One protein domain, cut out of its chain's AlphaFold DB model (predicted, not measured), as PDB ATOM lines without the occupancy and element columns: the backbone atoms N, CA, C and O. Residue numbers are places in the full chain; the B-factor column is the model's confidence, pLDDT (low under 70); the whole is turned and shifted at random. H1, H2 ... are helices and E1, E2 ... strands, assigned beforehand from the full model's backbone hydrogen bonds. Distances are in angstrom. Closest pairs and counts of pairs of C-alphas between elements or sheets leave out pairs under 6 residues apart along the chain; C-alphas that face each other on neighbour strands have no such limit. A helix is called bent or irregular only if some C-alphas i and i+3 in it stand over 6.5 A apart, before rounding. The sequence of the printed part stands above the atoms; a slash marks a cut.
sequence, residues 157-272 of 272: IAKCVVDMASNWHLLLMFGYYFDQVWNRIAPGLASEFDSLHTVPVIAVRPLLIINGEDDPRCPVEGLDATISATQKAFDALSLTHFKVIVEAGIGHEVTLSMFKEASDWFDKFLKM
ATOM      1  N   ILE A 157     -17.374  47.373  41.610       32.25
ATOM      2  CA  ILE A 157     -16.438  47.655  42.682       32.25
ATOM      3  C   ILE A 157     -16.618  49.072  43.256       32.25
ATOM      4  O   ILE A 157     -15.650  49.797  43.430       32.25
ATOM      5  N   ALA A 158     -17.827  49.483  43.661       28.95
ATOM      6  CA  ALA A 158     -17.997  50.684  44.504       28.95
ATOM      7  C   ALA A 158     -17.566  50.418  45.950       28.95
ATOM      8  O   ALA A 158     -18.227  50.775  46.910       28.95
ATOM      9  N   LYS A 159     -16.442  49.739  46.083       34.34
ATOM     10  CA  LYS A 159     -15.705  49.643  47.305       34.34
ATOM     11  C   LYS A 159     -14.289  50.102  46.926       34.34
ATOM     12  O   LYS A 159     -13.961  51.239  47.223       34.34
ATOM     13  N   CYS A 160     -13.551  49.385  46.078       30.83
ATOM     14  CA  CYS A 160     -12.233  49.796  45.536       30.83
ATOM     15  C   CYS A 160     -12.204  51.092  44.694       30.83
ATOM     16  O   CYS A 160     -11.246  51.860  44.753       30.83
ATOM     17  N   VAL A 161     -13.266  51.378  43.936       29.31
ATOM     18  CA  VAL A 161     -13.309  52.483  42.960       29.31
ATOM     19  C   VAL A 161     -13.422  53.877  43.588       29.31
ATOM     20  O   VAL A 161     -12.835  54.830  43.068       29.31
ATOM     21  N   VAL A 162     -14.147  54.023  44.704       30.59
ATOM     22  CA  VAL A 162     -14.306  55.325  45.390       30.59
ATOM     23  C   VAL A 162     -12.943  55.856  45.860       30.59
ATOM     24  O   VAL A 162     -12.693  57.062  45.834       30.59
ATOM     25  N   ASP A 163     -12.027  54.938  46.159       31.70
ATOM     26  CA  ASP A 163     -10.675  55.203  46.640       31.70
ATOM     27  C   ASP A 163      -9.653  55.430  45.510       31.70
ATOM     28  O   ASP A 163      -8.528  55.871  45.762       31.70
ATOM     29  N   MET A 164     -10.015  55.152  44.250       28.41
ATOM     30  CA  MET A 164      -9.212  55.514  43.080       28.41
ATOM     31  C   MET A 164      -9.544  56.925  42.570       28.41
ATOM     32  O   MET A 164      -8.671  57.586  42.060       28.41
ATOM     33  N   ALA A 165     -10.728  57.504  42.711       26.00
ATOM     34  CA  ALA A 165     -10.912  58.895  42.235       26.00
ATOM     35  C   ALA A 165     -10.419  59.962  43.236       26.00
ATOM     36  O   ALA A 165     -10.291  61.142  42.910       26.00
ATOM     37  N   SER A 166     -10.130  59.542  44.461       33.00
ATOM     38  CA  SER A 166     -10.176  60.410  45.623       33.00
ATOM     39  C   SER A 166      -8.941  60.071  46.474       33.00
ATOM     40  O   SER A 166      -8.748  58.913  46.823       33.00
ATOM     41  N   ASN A 167      -8.043  61.021  46.748       28.02
ATOM     42  CA  ASN A 167      -6.807  60.819  47.535       28.02
ATOM     43  C   ASN A 167      -7.073  60.520  49.036       28.02
ATOM     44  O   ASN A 167      -6.438  61.111  49.907       28.02
ATOM     45  N   TRP A 168      -8.032  59.649  49.356       30.36
ATOM     46  CA  TRP A 168      -8.424  59.297  50.722       30.36
ATOM     47  C   TRP A 168      -7.839  57.946  51.152       30.36
ATOM     48  O   TRP A 168      -7.204  57.232  50.371       30.36
ATOM     49  N   HIS A 169      -7.949  57.683  52.455       34.19
ATOM     50  CA  HIS A 169      -6.997  56.864  53.197       34.19
ATOM     51  C   HIS A 169      -7.380  55.393  53.406       34.19
ATOM     52  O   HIS A 169      -6.526  54.694  53.946       34.19
ATOM     53  N   LEU A 170      -8.567  54.880  53.034       34.19
ATOM     54  CA  LEU A 170      -8.809  53.443  53.238       34.19
ATOM     55  C   LEU A 170     -10.025  52.814  52.550       34.19
ATOM     56  O   LEU A 170     -11.100  53.409  52.460       34.19
ATOM     57  N   LEU A 171      -9.861  51.515  52.271       37.34
ATOM     58  CA  LEU A 171     -10.842  50.593  51.733       37.34
ATOM     59  C   LEU A 171     -10.991  49.311  52.582       37.34
ATOM     60  O   LEU A 171     -10.023  48.598  52.813       37.34
ATOM     61  N   LEU A 172     -12.223  48.946  52.938       33.22
ATOM     62  CA  LEU A 172     -12.644  47.549  53.196       33.22
ATOM     63  C   LEU A 172     -13.223  47.010  51.887       33.22
ATOM     64  O   LEU A 172     -13.889  47.837  51.297       33.22
ATOM     65  N   MET A 173     -13.101  45.742  51.450       34.19
ATOM     66  CA  MET A 173     -13.783  45.165  50.253       34.19
ATOM     67  C   MET A 173     -14.748  44.016  50.564       34.19
ATOM     68  O   MET A 173     -14.423  43.160  51.367       34.19
ATOM     69  N   PHE A 174     -15.901  43.988  49.881       33.31
ATOM     70  CA  PHE A 174     -16.815  42.842  49.792       33.31
ATOM     71  C   PHE A 174     -16.938  42.494  48.304       33.31
ATOM     72  O   PHE A 174     -17.335  43.349  47.507       33.31
ATOM     73  N   GLY A 175     -16.503  41.295  47.917       34.31
ATOM     74  CA  GLY A 175     -16.539  40.829  46.531       34.31
ATOM     75  C   GLY A 175     -17.882  40.182  46.202       34.31
ATOM     76  O   GLY A 175     -18.387  39.388  46.986       34.31
ATOM     77  N   TYR A 176     -18.444  40.492  45.035       36.09
ATOM     78  CA  TYR A 176     -19.567  39.750  44.461       36.09
ATOM     79  C   TYR A 176     -19.159  39.227  43.083       36.09
ATOM     80  O   TYR A 176     -18.803  40.010  42.197       36.09
ATOM     81  N   TYR A 177     -19.234  37.910  42.896       38.56
ATOM     82  CA  TYR A 177     -18.965  37.242  41.623       38.56
ATOM     83  C   TYR A 177     -20.234  37.147  40.772       38.56
ATOM     84  O   TYR A 177     -21.062  36.282  41.024       38.56
ATOM     85  N   PHE A 178     -20.372  37.978  39.732       42.22
ATOM     86  CA  PHE A 178     -21.376  37.763  38.673       42.22
ATOM     87  C   PHE A 178     -20.922  38.309  37.308       42.22
ATOM     88  O   PHE A 178     -21.331  39.380  36.870       42.22
ATOM     89  N   ASP A 179     -20.100  37.548  36.584       43.47
ATOM     90  CA  ASP A 179     -19.518  37.957  35.293       43.47
ATOM     91  C   ASP A 179     -20.573  38.225  34.182       43.47
ATOM     92  O   ASP A 179     -20.466  39.159  33.382       43.47
ATOM     93  N   GLN A 180     -21.684  37.474  34.178       40.25
ATOM     94  CA  GLN A 180     -22.747  37.618  33.165       40.25
ATOM     95  C   GLN A 180     -23.567  38.910  33.303       40.25
ATOM     96  O   GLN A 180     -23.907  39.562  32.316       40.25
ATOM     97  N   VAL A 181     -23.854  39.299  34.542       44.84
ATOM     98  CA  VAL A 181     -24.535  40.548  34.912       44.84
ATOM     99  C   VAL A 181     -23.695  41.747  34.469       44.84
ATOM    100  O   VAL A 181     -24.152  42.708  33.853       44.84
ATOM    101  N   TRP A 182     -22.400  41.627  34.704       49.50
ATOM    102  CA  TRP A 182     -21.420  42.670  34.534       49.50
ATOM    103  C   TRP A 182     -21.118  43.047  33.089       49.50
ATOM    104  O   TRP A 182     -20.920  44.234  32.804       49.50
ATOM    105  N   ASN A 183     -21.071  42.074  32.183       53.66
ATOM    106  CA  ASN A 183     -20.876  42.340  30.758       53.66
ATOM    107  C   ASN A 183     -22.111  42.968  30.101       53.66
ATOM    108  O   ASN A 183     -21.970  43.689  29.117       53.66
ATOM    109  N   ARG A 184     -23.303  42.773  30.680       45.50
ATOM    110  CA  ARG A 184     -24.543  43.417  30.229       45.50
ATOM    111  C   ARG A 184     -24.671  44.865  30.714       45.50
ATOM    112  O   ARG A 184     -25.179  45.704  29.979       45.50
ATOM    113  N   ILE A 185     -24.185  45.152  31.923       51.81
ATOM    114  CA  ILE A 185     -24.328  46.451  32.603       51.81
ATOM    115  C   ILE A 185     -23.228  47.449  32.242       51.81
ATOM    116  O   ILE A 185     -23.465  48.638  32.044       51.81
ATOM    117  N   ALA A 186     -21.986  46.975  32.224       51.66
ATOM    118  CA  ALA A 186     -20.814  47.812  32.044       51.66
ATOM    119  C   ALA A 186     -19.773  47.023  31.242       51.66
ATOM    120  O   ALA A 186     -18.805  46.522  31.837       51.66
ATOM    121  N   PRO A 187     -19.966  46.896  29.913       59.78
ATOM    122  CA  PRO A 187     -19.041  46.189  29.035       59.78
ATOM    123  C   PRO A 187     -17.602  46.668  29.257       59.78
ATOM    124  O   PRO A 187     -17.367  47.868  29.438       59.78
ATOM    125  N   GLY A 188     -16.655  45.732  29.338       61.59
ATOM    126  CA  GLY A 188     -15.231  46.011  29.584       61.59
ATOM    127  C   GLY A 188     -14.864  46.382  31.028       61.59
ATOM    128  O   GLY A 188     -13.694  46.402  31.381       61.59
ATOM    129  N   LEU A 189     -15.838  46.627  31.913       65.19
ATOM    130  CA  LEU A 189     -15.536  47.019  33.296       65.19
ATOM    131  C   LEU A 189     -15.206  45.812  34.206       65.19
ATOM    132  O   LEU A 189     -14.670  45.997  35.284       65.19
ATOM    133  N   ALA A 190     -15.543  44.579  33.799       62.91
ATOM    134  CA  ALA A 190     -15.229  43.346  34.556       62.91
ATOM    135  C   ALA A 190     -13.982  42.650  34.010       62.91
ATOM    136  O   ALA A 190     -13.590  41.615  34.526       62.91
ATOM    137  N   SER A 191     -13.377  43.207  32.961       70.62
ATOM    138  CA  SER A 191     -12.066  42.790  32.497       70.62
ATOM    139  C   SER A 191     -11.014  43.669  33.165       70.62
ATOM    140  O   SER A 191     -10.504  43.335  34.225       70.62
ATOM    141  N   GLU A 192     -10.752  44.846  32.605       71.94
ATOM    142  CA  GLU A 192      -9.589  45.675  32.953       71.94
ATOM    143  C   GLU A 192      -9.678  46.298  34.352       71.94
ATOM    144  O   GLU A 192      -8.662  46.660  34.940       71.94
ATOM    145  N   PHE A 193     -10.890  46.386  34.906       72.31
ATOM    146  CA  PHE A 193     -11.152  46.965  36.224       72.31
ATOM    147  C   PHE A 193     -11.650  45.940  37.240       72.31
ATOM    148  O   PHE A 193     -12.258  46.322  38.239       72.31
ATOM    149  N   ASP A 194     -11.410  44.647  37.009       74.62
ATOM    150  CA  ASP A 194     -11.681  43.629  38.022       74.62
ATOM    151  C   ASP A 194     -10.800  43.811  39.277       74.62
ATOM    152  O   ASP A 194      -9.780  44.511  39.272       74.62
ATOM    153  N   SER A 195     -11.202  43.176  40.380       75.75
ATOM    154  CA  SER A 195     -10.469  43.159  41.645       75.75
ATOM    155  C   SER A 195      -9.007  42.733  41.473       75.75
ATOM    156  O   SER A 195      -8.126  43.346  42.077       75.75
ATOM    157  N   LEU A 196      -8.727  41.784  40.574       80.12
ATOM    158  CA  LEU A 196      -7.371  41.315  40.294       80.12
ATOM    159  C   LEU A 196      -6.435  42.438  39.824       80.12
ATOM    160  O   LEU A 196      -5.236  42.406  40.097       80.12
ATOM    161  N   HIS A 197      -6.979  43.431  39.124       79.25
ATOM    162  CA  HIS A 197      -6.220  44.556  38.585       79.25
ATOM    163  C   HIS A 197      -6.289  45.789  39.485       79.25
ATOM    164  O   HIS A 197      -5.325  46.545  39.566       79.25
ATOM    165  N   THR A 198      -7.409  45.994  40.181       77.25
ATOM    166  CA  THR A 198      -7.676  47.223  40.941       77.25
ATOM    167  C   THR A 198      -7.279  47.150  42.410       77.25
ATOM    168  O   THR A 198      -6.913  48.169  42.979       77.25
ATOM    169  N   VAL A 199      -7.304  45.984  43.055       81.38
ATOM    170  CA  VAL A 199      -6.896  45.873  44.469       81.38
ATOM    171  C   VAL A 199      -5.385  46.031  44.652       81.38
ATOM    172  O   VAL A 199      -4.988  46.793  45.536       81.38
ATOM    173  N   PRO A 200      -4.512  45.434  43.813       84.44
ATOM    174  CA  PRO A 200      -3.068  45.589  43.983       84.44
ATOM    175  C   PRO A 200      -2.587  47.039  43.881       84.44
ATOM    176  O   PRO A 200      -1.594  47.402  44.503       84.44
ATOM    177  N   VAL A 201      -3.297  47.903  43.147       82.06
ATOM    178  CA  VAL A 201      -2.917  49.320  43.021       82.06
ATOM    179  C   VAL A 201      -3.131  50.127  44.305       82.06
ATOM    180  O   VAL A 201      -2.693  51.271  44.400       82.06
ATOM    181  N   ILE A 202      -3.797  49.548  45.309       78.81
ATOM    182  CA  ILE A 202      -3.948  50.154  46.635       78.81
ATOM    183  C   ILE A 202      -2.632  50.154  47.403       78.81
ATOM    184  O   ILE A 202      -2.545  50.923  48.356       78.81
ATOM    185  N   ALA A 203      -1.633  49.368  46.978       73.12
ATOM    186  CA  ALA A 203      -0.428  48.972  47.716       73.12
ATOM    187  C   ALA A 203       0.507  50.078  48.248       73.12
ATOM    188  O   ALA A 203       1.643  49.812  48.577       73.12
ATOM    189  N   VAL A 204       0.053  51.309  48.412       79.06
ATOM    190  CA  VAL A 204       0.709  52.402  49.143       79.06
ATOM    191  C   VAL A 204      -0.098  52.847  50.369       79.06
ATOM    192  O   VAL A 204       0.259  53.815  51.039       79.06
ATOM    193  N   ARG A 205      -1.217  52.169  50.642       83.38
ATOM    194  CA  ARG A 205      -2.135  52.431  51.752       83.38
ATOM    195  C   ARG A 205      -2.378  51.136  52.527       83.38
ATOM    196  O   ARG A 205      -2.399  50.072  51.907       83.38
ATOM    197  N   PRO A 206      -2.617  51.211  53.850       87.81
ATOM    198  CA  PRO A 206      -3.129  50.088  54.634       87.81
ATOM    199  C   PRO A 206      -4.291  49.401  53.916       87.81
ATOM    200  O   PRO A 206      -5.102  50.069  53.290       87.81
ATOM    201  N   LEU A 207      -4.381  48.077  53.967       87.25
ATOM    202  CA  LEU A 207      -5.504  47.337  53.394       87.25
ATOM    203  C   LEU A 207      -5.833  46.121  54.255       87.25
ATOM    204  O   LEU A 207      -4.960  45.306  54.561       87.25
ATOM    205  N   LEU A 208      -7.110  46.002  54.607       86.88
ATOM    206  CA  LEU A 208      -7.663  44.866  55.327       86.88
ATOM    207  C   LEU A 208      -8.772  44.222  54.496       86.88
ATOM    208  O   LEU A 208      -9.733  44.888  54.104       86.88
ATOM    209  N   ILE A 209      -8.644  42.918  54.261       85.88
ATOM    210  CA  ILE A 209      -9.688  42.079  53.668       85.88
ATOM    211  C   ILE A 209     -10.140  41.088  54.738       85.88
ATOM    212  O   ILE A 209      -9.311  40.401  55.331       85.88
ATOM    213  N   ILE A 210     -11.445  41.023  54.991       84.69
ATOM    214  CA  ILE A 210     -12.044  40.079  55.936       84.69
ATOM    215  C   ILE A 210     -13.169  39.348  55.213       84.69
ATOM    216  O   ILE A 210     -14.001  40.003  54.585       84.69
ATOM    217  N   ASN A 211     -13.188  38.020  55.294       82.38
ATOM    218  CA  ASN A 211     -14.208  37.188  54.665       82.38
ATOM    219  C   ASN A 211     -14.593  35.996  55.552       82.38
ATOM    220  O   ASN A 211     -13.808  35.576  56.404       82.38
ATOM    221  N   GLY A 212     -15.785  35.441  55.336       83.25
ATOM    222  CA  GLY A 212     -16.155  34.126  55.861       83.25
ATOM    223  C   GLY A 212     -15.621  33.011  54.957       83.25
ATOM    224  O   GLY A 212     -15.616  33.167  53.738       83.25
ATOM    225  N   GLU A 213     -15.141  31.909  55.537       89.50
ATOM    226  CA  GLU A 213     -14.649  30.750  54.772       89.50
ATOM    227  C   GLU A 213     -15.749  30.120  53.908       89.50
ATOM    228  O   GLU A 213     -15.513  29.782  52.750       89.50
ATOM    229  N   ASP A 214     -16.964  30.037  54.449       88.81
ATOM    230  CA  ASP A 214     -18.097  29.333  53.852       88.81
ATOM    231  C   ASP A 214     -19.075  30.286  53.137       88.81
ATOM    232  O   ASP A 214     -20.232  29.923  52.913       88.81
ATOM    233  N   ASP A 215     -18.682  31.532  52.824       79.62
ATOM    234  CA  ASP A 215     -19.572  32.506  52.172       79.62
ATOM    235  C   ASP A 215     -19.879  32.085  50.716       79.62
ATOM    236  O   ASP A 215     -19.033  32.236  49.830       79.62
ATOM    237  N   PRO A 216     -21.115  31.638  50.400       74.50
ATOM    238  CA  PRO A 216     -21.448  31.189  49.051       74.50
ATOM    239  C   PRO A 216     -21.565  32.345  48.042       74.50
ATOM    240  O   PRO A 216     -21.658  32.104  46.839       74.50
ATOM    241  N   ARG A 217     -21.620  33.599  48.509       71.38
ATOM    242  CA  ARG A 217     -21.675  34.812  47.675       71.38
ATOM    243  C   ARG A 217     -20.286  35.389  47.410       71.38
ATOM    244  O   ARG A 217     -20.099  36.039  46.379       71.38
ATOM    245  N   CYS A 218     -19.336  35.141  48.311       70.19
ATOM    246  CA  CYS A 218     -17.942  35.554  48.193       70.19
ATOM    247  C   CYS A 218     -16.984  34.371  48.449       70.19
ATOM    248  O   CYS A 218     -16.314  34.351  49.482       70.19
ATOM    249  N   PRO A 219     -16.895  33.389  47.528       77.31
ATOM    250  CA  PRO A 219     -15.998  32.248  47.704       77.31
ATOM    251  C   PRO A 219     -14.539  32.697  47.811       77.31
ATOM    252  O   PRO A 219     -14.074  33.508  46.999       77.31
ATOM    253  N   VAL A 220     -13.811  32.162  48.794       78.44
ATOM    254  CA  VAL A 220     -12.412  32.531  49.067       78.44
ATOM    255  C   VAL A 220     -11.516  32.231  47.864       78.44
ATOM    256  O   VAL A 220     -10.651  33.041  47.539       78.44
ATOM    257  N   GLU A 221     -11.783  31.148  47.132       79.31
ATOM    258  CA  GLU A 221     -11.011  30.740  45.953       79.31
ATOM    259  C   GLU A 221     -11.062  31.787  44.835       79.31
ATOM    260  O   GLU A 221     -10.121  31.932  44.052       79.31
ATOM    261  N   GLY A 222     -12.150  32.561  44.761       77.44
ATOM    262  CA  GLY A 222     -12.230  33.698  43.851       77.44
ATOM    263  C   GLY A 222     -11.234  34.803  44.222       77.44
ATOM    264  O   GLY A 222     -10.643  35.456  43.362       77.44
ATOM    265  N   LEU A 223     -10.974  34.989  45.513       78.81
ATOM    266  CA  LEU A 223     -10.101  36.049  46.007       78.81
ATOM    267  C   LEU A 223      -8.611  35.694  45.925       78.81
ATOM    268  O   LEU A 223      -7.792  36.613  45.964       78.81
ATOM    269  N   ASP A 224      -8.239  34.422  45.768       84.69
ATOM    270  CA  ASP A 224      -6.844  33.954  45.821       84.69
ATOM    271  C   ASP A 224      -5.915  34.699  44.858       84.69
ATOM    272  O   ASP A 224      -4.837  35.168  45.241       84.69
ATOM    273  N   ALA A 225      -6.336  34.850  43.599       84.06
ATOM    274  CA  ALA A 225      -5.544  35.542  42.588       84.06
ATOM    275  C   ALA A 225      -5.341  37.020  42.958       84.06
ATOM    276  O   ALA A 225      -4.224  37.540  42.880       84.06
ATOM    277  N   THR A 226      -6.407  37.673  43.425       84.19
ATOM    278  CA  THR A 226      -6.400  39.074  43.858       84.19
ATOM    279  C   THR A 226      -5.532  39.269  45.098       84.19
ATOM    280  O   THR A 226      -4.706  40.181  45.125       84.19
ATOM    281  N   ILE A 227      -5.653  38.399  46.103       87.19
ATOM    282  CA  ILE A 227      -4.844  38.427  47.327       87.19
ATOM    283  C   ILE A 227      -3.368  38.223  46.982       87.19
ATOM    284  O   ILE A 227      -2.528  39.004  47.422       87.19
ATOM    285  N   SER A 228      -3.047  37.232  46.146       91.50
ATOM    286  CA  SER A 228      -1.670  36.951  45.725       91.50
ATOM    287  C   SER A 228      -1.048  38.126  44.966       91.50
ATOM    288  O   SER A 228       0.087  38.519  45.243       91.50
ATOM    289  N   ALA A 229      -1.785  38.714  44.019       89.38
ATOM    290  CA  ALA A 229      -1.329  39.882  43.272       89.38
ATOM    291  C   ALA A 229      -1.130  41.099  44.187       89.38
ATOM    292  O   ALA A 229      -0.145  41.825  44.052       89.38
ATOM    293  N   THR A 230      -2.031  41.284  45.152       88.38
ATOM    294  CA  THR A 230      -1.968  42.375  46.125       88.38
ATOM    295  C   THR A 230      -0.769  42.204  47.053       88.38
ATOM    296  O   THR A 230       0.025  43.131  47.176       88.38
ATOM    297  N   GLN A 231      -0.553  41.010  47.612       92.62
ATOM    298  CA  GLN A 231       0.610  40.715  48.454       92.62
ATOM    299  C   GLN A 231       1.921  41.019  47.724       92.62
ATOM    300  O   GLN A 231       2.767  41.724  48.262       92.62
ATOM    301  N   LYS A 232       2.055  40.589  46.463       92.06
ATOM    302  CA  LYS A 232       3.237  40.898  45.640       92.06
ATOM    303  C   LYS A 232       3.465  42.402  45.476       92.06
ATOM    304  O   LYS A 232       4.614  42.836  45.451       92.06
ATOM    305  N   ALA A 233       2.398  43.193  45.352       88.44
ATOM    306  CA  ALA A 233       2.502  44.645  45.243       88.44
ATOM    307  C   ALA A 233       2.993  45.288  46.554       88.44
ATOM    308  O   ALA A 233       3.861  46.157  46.511       88.44
ATOM    309  N   PHE A 234       2.508  44.821  47.710       90.25
ATOM    310  CA  PHE A 234       3.004  45.252  49.023       90.25
ATOM    311  C   PHE A 234       4.464  44.831  49.263       90.25
ATOM    312  O   PHE A 234       5.276  45.655  49.688       90.25
ATOM    313  N   ASP A 235       4.822  43.590  48.916       91.69
ATOM    314  CA  ASP A 235       6.181  43.051  49.058       91.69
ATOM    315  C   ASP A 235       7.191  43.835  48.210       91.69
ATOM    316  O   ASP A 235       8.275  44.179  48.684       91.69
ATOM    317  N   ALA A 236       6.823  44.183  46.970       89.25
ATOM    318  CA  ALA A 236       7.660  44.978  46.070       89.25
ATOM    319  C   ALA A 236       7.992  46.370  46.632       89.25
ATOM    320  O   ALA A 236       9.038  46.932  46.309       89.25
ATOM    321  N   LEU A 237       7.121  46.913  47.486       87.81
ATOM    322  CA  LEU A 237       7.301  48.198  48.162       87.81
ATOM    323  C   LEU A 237       7.840  48.044  49.595       87.81
ATOM    324  O   LEU A 237       8.028  49.041  50.288       87.81
ATOM    325  N   SER A 238       8.117  46.810  50.042       89.69
ATOM    326  CA  SER A 238       8.527  46.488  51.418       89.69
ATOM    327  C   SER A 238       7.544  47.001  52.481       89.69
ATOM    328  O   SER A 238       7.939  47.383  53.585       89.69
ATOM    329  N   LEU A 239       6.251  47.026  52.151       88.06
ATOM    330  CA  LEU A 239       5.184  47.496  53.030       88.06
ATOM    331  C   LEU A 239       4.505  46.318  53.726       88.06
ATOM    332  O   LEU A 239       4.171  45.313  53.111       88.06
ATOM    333  N   THR A 240       4.259  46.456  55.027       86.69
ATOM    334  CA  THR A 240       3.736  45.372  55.882       86.69
ATOM    335  C   THR A 240       2.278  45.567  56.293       86.69
ATOM    336  O   THR A 240       1.760  44.846  57.143       86.69
ATOM    337  N   HIS A 241       1.600  46.561  55.724       89.50
ATOM    338  CA  HIS A 241       0.246  46.952  56.111       89.50
ATOM    339  C   HIS A 241      -0.837  46.367  55.189       89.50
ATOM    340  O   HIS A 241      -1.824  47.032  54.893       89.50
ATOM    341  N   PHE A 242      -0.678  45.108  54.783       92.38
ATOM    342  CA  PHE A 242      -1.717  44.309  54.136       92.38
ATOM    343  C   PHE A 242      -2.064  43.114  55.020       92.38
ATOM    344  O   PHE A 242      -1.173  42.387  55.459       92.38
ATOM    345  N   LYS A 243      -3.351  42.934  55.324       91.12
ATOM    346  CA  LYS A 243      -3.842  41.826  56.148       91.12
ATOM    347  C   LYS A 243      -5.078  41.209  55.504       91.12
ATOM    348  O   LYS A 243      -5.989  41.921  55.084       91.12
ATOM    349  N   VAL A 244      -5.114  39.882  55.478       90.31
ATOM    350  CA  VAL A 244      -6.284  39.097  55.080       90.31
ATOM    351  C   VAL A 244      -6.701  38.221  56.255       90.31
ATOM    352  O   VAL A 244      -5.852  37.606  56.899       90.31
ATOM    353  N   ILE A 245      -7.996  38.194  56.547       90.19
ATOM    354  CA  ILE A 245      -8.602  37.355  57.581       90.19
ATOM    355  C   ILE A 245      -9.716  36.543  56.928       90.19
ATOM    356  O   ILE A 245     -10.599  37.109  56.284       90.19
ATOM    357  N   VAL A 246      -9.675  35.229  57.115       91.12
ATOM    358  CA  VAL A 246     -10.742  34.311  56.712       91.12
ATOM    359  C   VAL A 246     -11.249  33.630  57.979       91.12
ATOM    360  O   VAL A 246     -10.479  32.948  58.656       91.12
ATOM    361  N   GLU A 247     -12.506  33.875  58.352       90.00
ATOM    362  CA  GLU A 247     -13.112  33.270  59.544       90.00
ATOM    363  C   GLU A 247     -13.740  31.917  59.195       90.00
ATOM    364  O   GLU A 247     -14.689  31.838  58.413       90.00
ATOM    365  N   ALA A 248     -13.198  30.854  59.795       95.19
ATOM    366  CA  ALA A 248     -13.638  29.485  59.554       95.19
ATOM    367  C   ALA A 248     -15.080  29.249  60.021       95.19
ATOM    368  O   ALA A 248     -15.473  29.702  61.099       95.19
ATOM    369  N   GLY A 249     -15.860  28.507  59.232       94.62
ATOM    370  CA  GLY A 249     -17.254  28.190  59.562       94.62
ATOM    371  C   GLY A 249     -18.247  29.350  59.394       94.62
ATOM    372  O   GLY A 249     -19.398  29.232  59.826       94.62
ATOM    373  N   ILE A 250     -17.816  30.492  58.845       87.75
ATOM    374  CA  ILE A 250     -18.653  31.684  58.665       87.75
ATOM    375  C   ILE A 250     -19.102  31.789  57.208       87.75
ATOM    376  O   ILE A 250     -18.275  31.824  56.303       87.75
ATOM    377  N   GLY A 251     -20.419  31.857  57.001       82.88
ATOM    378  CA  GLY A 251     -21.038  32.078  55.693       82.88
ATOM    379  C   GLY A 251     -21.134  33.562  55.319       82.88
ATOM    380  O   GLY A 251     -20.279  34.367  55.670       82.88
ATOM    381  N   HIS A 252     -22.218  33.951  54.640       79.31
ATOM    382  CA  HIS A 252     -22.482  35.351  54.283       79.31
ATOM    383  C   HIS A 252     -23.000  36.179  55.475       79.31
ATOM    384  O   HIS A 252     -24.160  36.602  55.508       79.31
ATOM    385  N   GLU A 253     -22.150  36.370  56.479       75.12
ATOM    386  CA  GLU A 253     -22.441  37.104  57.710       75.12
ATOM    387  C   GLU A 253     -21.232  37.954  58.125       75.12
ATOM    388  O   GLU A 253     -20.085  37.578  57.910       75.12
ATOM    389  N   VAL A 254     -21.493  39.102  58.756       76.94
ATOM    390  CA  VAL A 254     -20.460  39.913  59.412       76.94
ATOM    391  C   VAL A 254     -20.494  39.643  60.913       76.94
ATOM    392  O   VAL A 254     -21.507  39.900  61.569       76.94
ATOM    393  N   THR A 255     -19.385  39.147  61.466       82.25
ATOM    394  CA  THR A 255     -19.278  38.810  62.892       82.25
ATOM    395  C   THR A 255     -18.764  39.986  63.733       82.25
ATOM    396  O   THR A 255     -18.207  40.965  63.231       82.25
ATOM    397  N   LEU A 256     -18.918  39.885  65.058       82.94
ATOM    398  CA  LEU A 256     -18.328  40.841  66.003       82.94
ATOM    399  C   LEU A 256     -16.801  40.899  65.908       82.94
ATOM    400  O   LEU A 256     -16.213  41.967  66.075       82.94
ATOM    401  N   SER A 257     -16.172  39.750  65.658       86.19
ATOM    402  CA  SER A 257     -14.725  39.643  65.486       86.19
ATOM    403  C   SER A 257     -14.285  40.426  64.248       86.19
ATOM    404  O   SER A 257     -13.406  41.281  64.353       86.19
ATOM    405  N   MET A 258     -14.995  40.267  63.125       84.12
ATOM    406  CA  MET A 258     -14.747  41.045  61.908       84.12
ATOM    407  C   MET A 258     -14.884  42.559  62.137       84.12
ATOM    408  O   MET A 258     -14.024  43.325  61.703       84.12
ATOM    409  N   PHE A 259     -15.926  43.010  62.852       81.75
ATOM    410  CA  PHE A 259     -16.072  44.432  63.191       81.75
ATOM    411  C   PHE A 259     -14.932  44.942  64.064       81.75
ATOM    412  O   PHE A 259     -14.396  46.018  63.805       81.75
ATOM    413  N   LYS A 260     -14.546  44.171  65.082       85.31
ATOM    414  CA  LYS A 260     -13.439  44.530  65.966       85.31
ATOM    415  C   LYS A 260     -12.133  44.663  65.182       85.31
ATOM    416  O   LYS A 260     -11.437  45.656  65.351       85.31
ATOM    417  N   GLU A 261     -11.825  43.707  64.310       86.69
ATOM    418  CA  GLU A 261     -10.632  43.740  63.459       86.69
ATOM    419  C   GLU A 261     -10.623  44.959  62.528       86.69
ATOM    420  O   GLU A 261      -9.592  45.620  62.395       86.69
ATOM    421  N   ALA A 262     -11.769  45.311  61.939       86.19
ATOM    422  CA  ALA A 262     -11.894  46.524  61.136       86.19
ATOM    423  C   ALA A 262     -11.648  47.793  61.970       86.19
ATOM    424  O   ALA A 262     -10.844  48.637  61.574       86.19
ATOM    425  N   SER A 263     -12.284  47.915  63.139       84.44
ATOM    426  CA  SER A 263     -12.110  49.076  64.020       84.44
ATOM    427  C   SER A 263     -10.674  49.203  64.535       84.44
ATOM    428  O   SER A 263     -10.110  50.292  64.480       84.44
ATOM    429  N   ASP A 264     -10.046  48.104  64.959       88.06
ATOM    430  CA  ASP A 264      -8.648  48.092  65.410       88.06
ATOM    431  C   ASP A 264      -7.688  48.486  64.276       88.06
ATOM    432  O   ASP A 264      -6.683  49.165  64.498       88.06
ATOM    433  N   TRP A 265      -8.000  48.088  63.041       89.50
ATOM    434  CA  TRP A 265      -7.232  48.472  61.863       89.50
ATOM    435  C   TRP A 265      -7.328  49.972  61.578       89.50
ATOM    436  O   TRP A 265      -6.304  50.631  61.390       89.50
ATOM    437  N   PHE A 266      -8.535  50.539  61.605       86.25
ATOM    438  CA  PHE A 266      -8.719  51.984  61.477       86.25
ATOM    439  C   PHE A 266      -8.037  52.751  62.611       86.25
ATOM    440  O   PHE A 266      -7.373  53.757  62.348       86.25
ATOM    441  N   ASP A 267      -8.159  52.277  63.850       87.44
ATOM    442  CA  ASP A 267      -7.534  52.897  65.018       87.44
ATOM    443  C   ASP A 267      -6.005  52.902  64.872       87.44
ATOM    444  O   ASP A 267      -5.363  53.918  65.124       87.44
ATOM    445  N   LYS A 268      -5.413  51.809  64.376       88.50
ATOM    446  CA  LYS A 268      -3.966  51.693  64.156       88.50
ATOM    447  C   LYS A 268      -3.419  52.649  63.092       88.50
ATOM    448  O   LYS A 268      -2.286  53.104  63.228       88.50
ATOM    449  N   PHE A 269      -4.161  52.881  62.010       86.50
ATOM    450  CA  PHE A 269      -3.630  53.566  60.824       86.50
ATOM    451  C   PHE A 269      -4.153  54.989  60.608       86.50
ATOM    452  O   PHE A 269      -3.517  55.745  59.876       86.50
ATOM    453  N   LEU A 270      -5.291  55.360  61.204       82.12
ATOM    454  CA  LEU A 270      -5.912  56.674  60.996       82.12
ATOM    455  C   LEU A 270      -5.893  57.581  62.227       82.12
ATOM    456  O   LEU A 270      -6.016  58.797  62.063       82.12
ATOM    457  N   LYS A 271      -5.788  57.033  63.444       78.69
ATOM    458  CA  LYS A 271      -5.652  57.873  64.638       78.69
ATOM    459  C   LYS A 271      -4.217  58.382  64.731       78.69
ATOM    460  O   LYS A 271      -3.273  57.601  64.644       78.69
ATOM    461  N   MET A 272      -4.097  59.703  64.847       59.41
ATOM    462  CA  MET A 272      -2.841  60.421  65.079       59.41
ATOM    463  C   MET A 272      -2.520  60.482  66.568       59.41
ATOM    464  O   MET A 272      -3.482  60.607  67.361       59.41
TER     465      MET A 272
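This is residues 157 to 272 of the 272 residues of an uncharacterized protein of Lactuca sativa (UniProt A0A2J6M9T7). Two long helices, H4 and H5, lie on opposite sides of a narrow sheet of two parallel strands, E1 and E2, with H4 closer to E2 and H5 closer to E1. The short helices H1 and H2, joined by a long link, come before this core, and H2 lies far from it at one end of the longest axis, while short H3 packs on H4. The printed part has 116 residues with five named helices and two named strands, in the order H1 H2 H3 E1 H4 E2 H5, and its class is mixed, helices and strands. It is compact, with a radius of gyration of the C-alphas of 14.4 A and spans of 44 by 34 by 23 A.

H1, residues 162 to 165, and H2, residues 179 to 185, are apart from each other, and neither of them touches another helix. H3, residues 195 to 198, touches residues 225 to 229 of H4, residues 220 to 236; the closest C-alphas are those of Leu 196 and Thr 226, 4.3 A apart. E1, residues 207 to 212, and E2, residues 242 to 247, are parallel neighbours at 11 degrees; N 209 and O 243 are 3.0 A apart and N 245 and O 209 are 2.8 A apart, within hydrogen-bond range. E1, H4 and E2 form a strand-helix-strand unit, two parallel neighbour strands with a helix between them along the chain, and its crossover is right-handed. The closest C-alphas of H4 and E2 are those of Phe 234 and Phe 242, 7.0 A apart. H5, residues 256 to 270, comes closest to E1 at the C-alphas of Ile 210 and Met 258, 6.6 A apart. H5 and E2 are near each other, and H4 and H5 are apart. Every O i to N i+4 pair is within hydrogen-bond range in H5, against 2 of 3 in H2 and 11 of 13 in H4; H1 and H3 are too short for such a pair.

H1 begins at C-alpha 162 at (-14.306, 55.325, 45.390). H2 is 10.1 A long, E1 17.1 A and E2 16.8 A. H4 is 23.8 A long, with a kink of 31 degrees near residue 227, and is irregular, with C-alphas 222 and 225 7.0 A apart. H5 is 20.7 A long and ends at C-alpha 270 at (-5.912, 56.674, 60.996).

The two C-alphas farthest apart are those of Arg 184 and Met 272, 44.4 A. The printed part has no cut, and it ends at the chain's last residue. The link from H1 to H2, residues 166 to 178, is long, and the link from H4 to E2 is tight. The mean pLDDT of the printed part is 70.8; residues 157 to 190 and residue 272 are under 70.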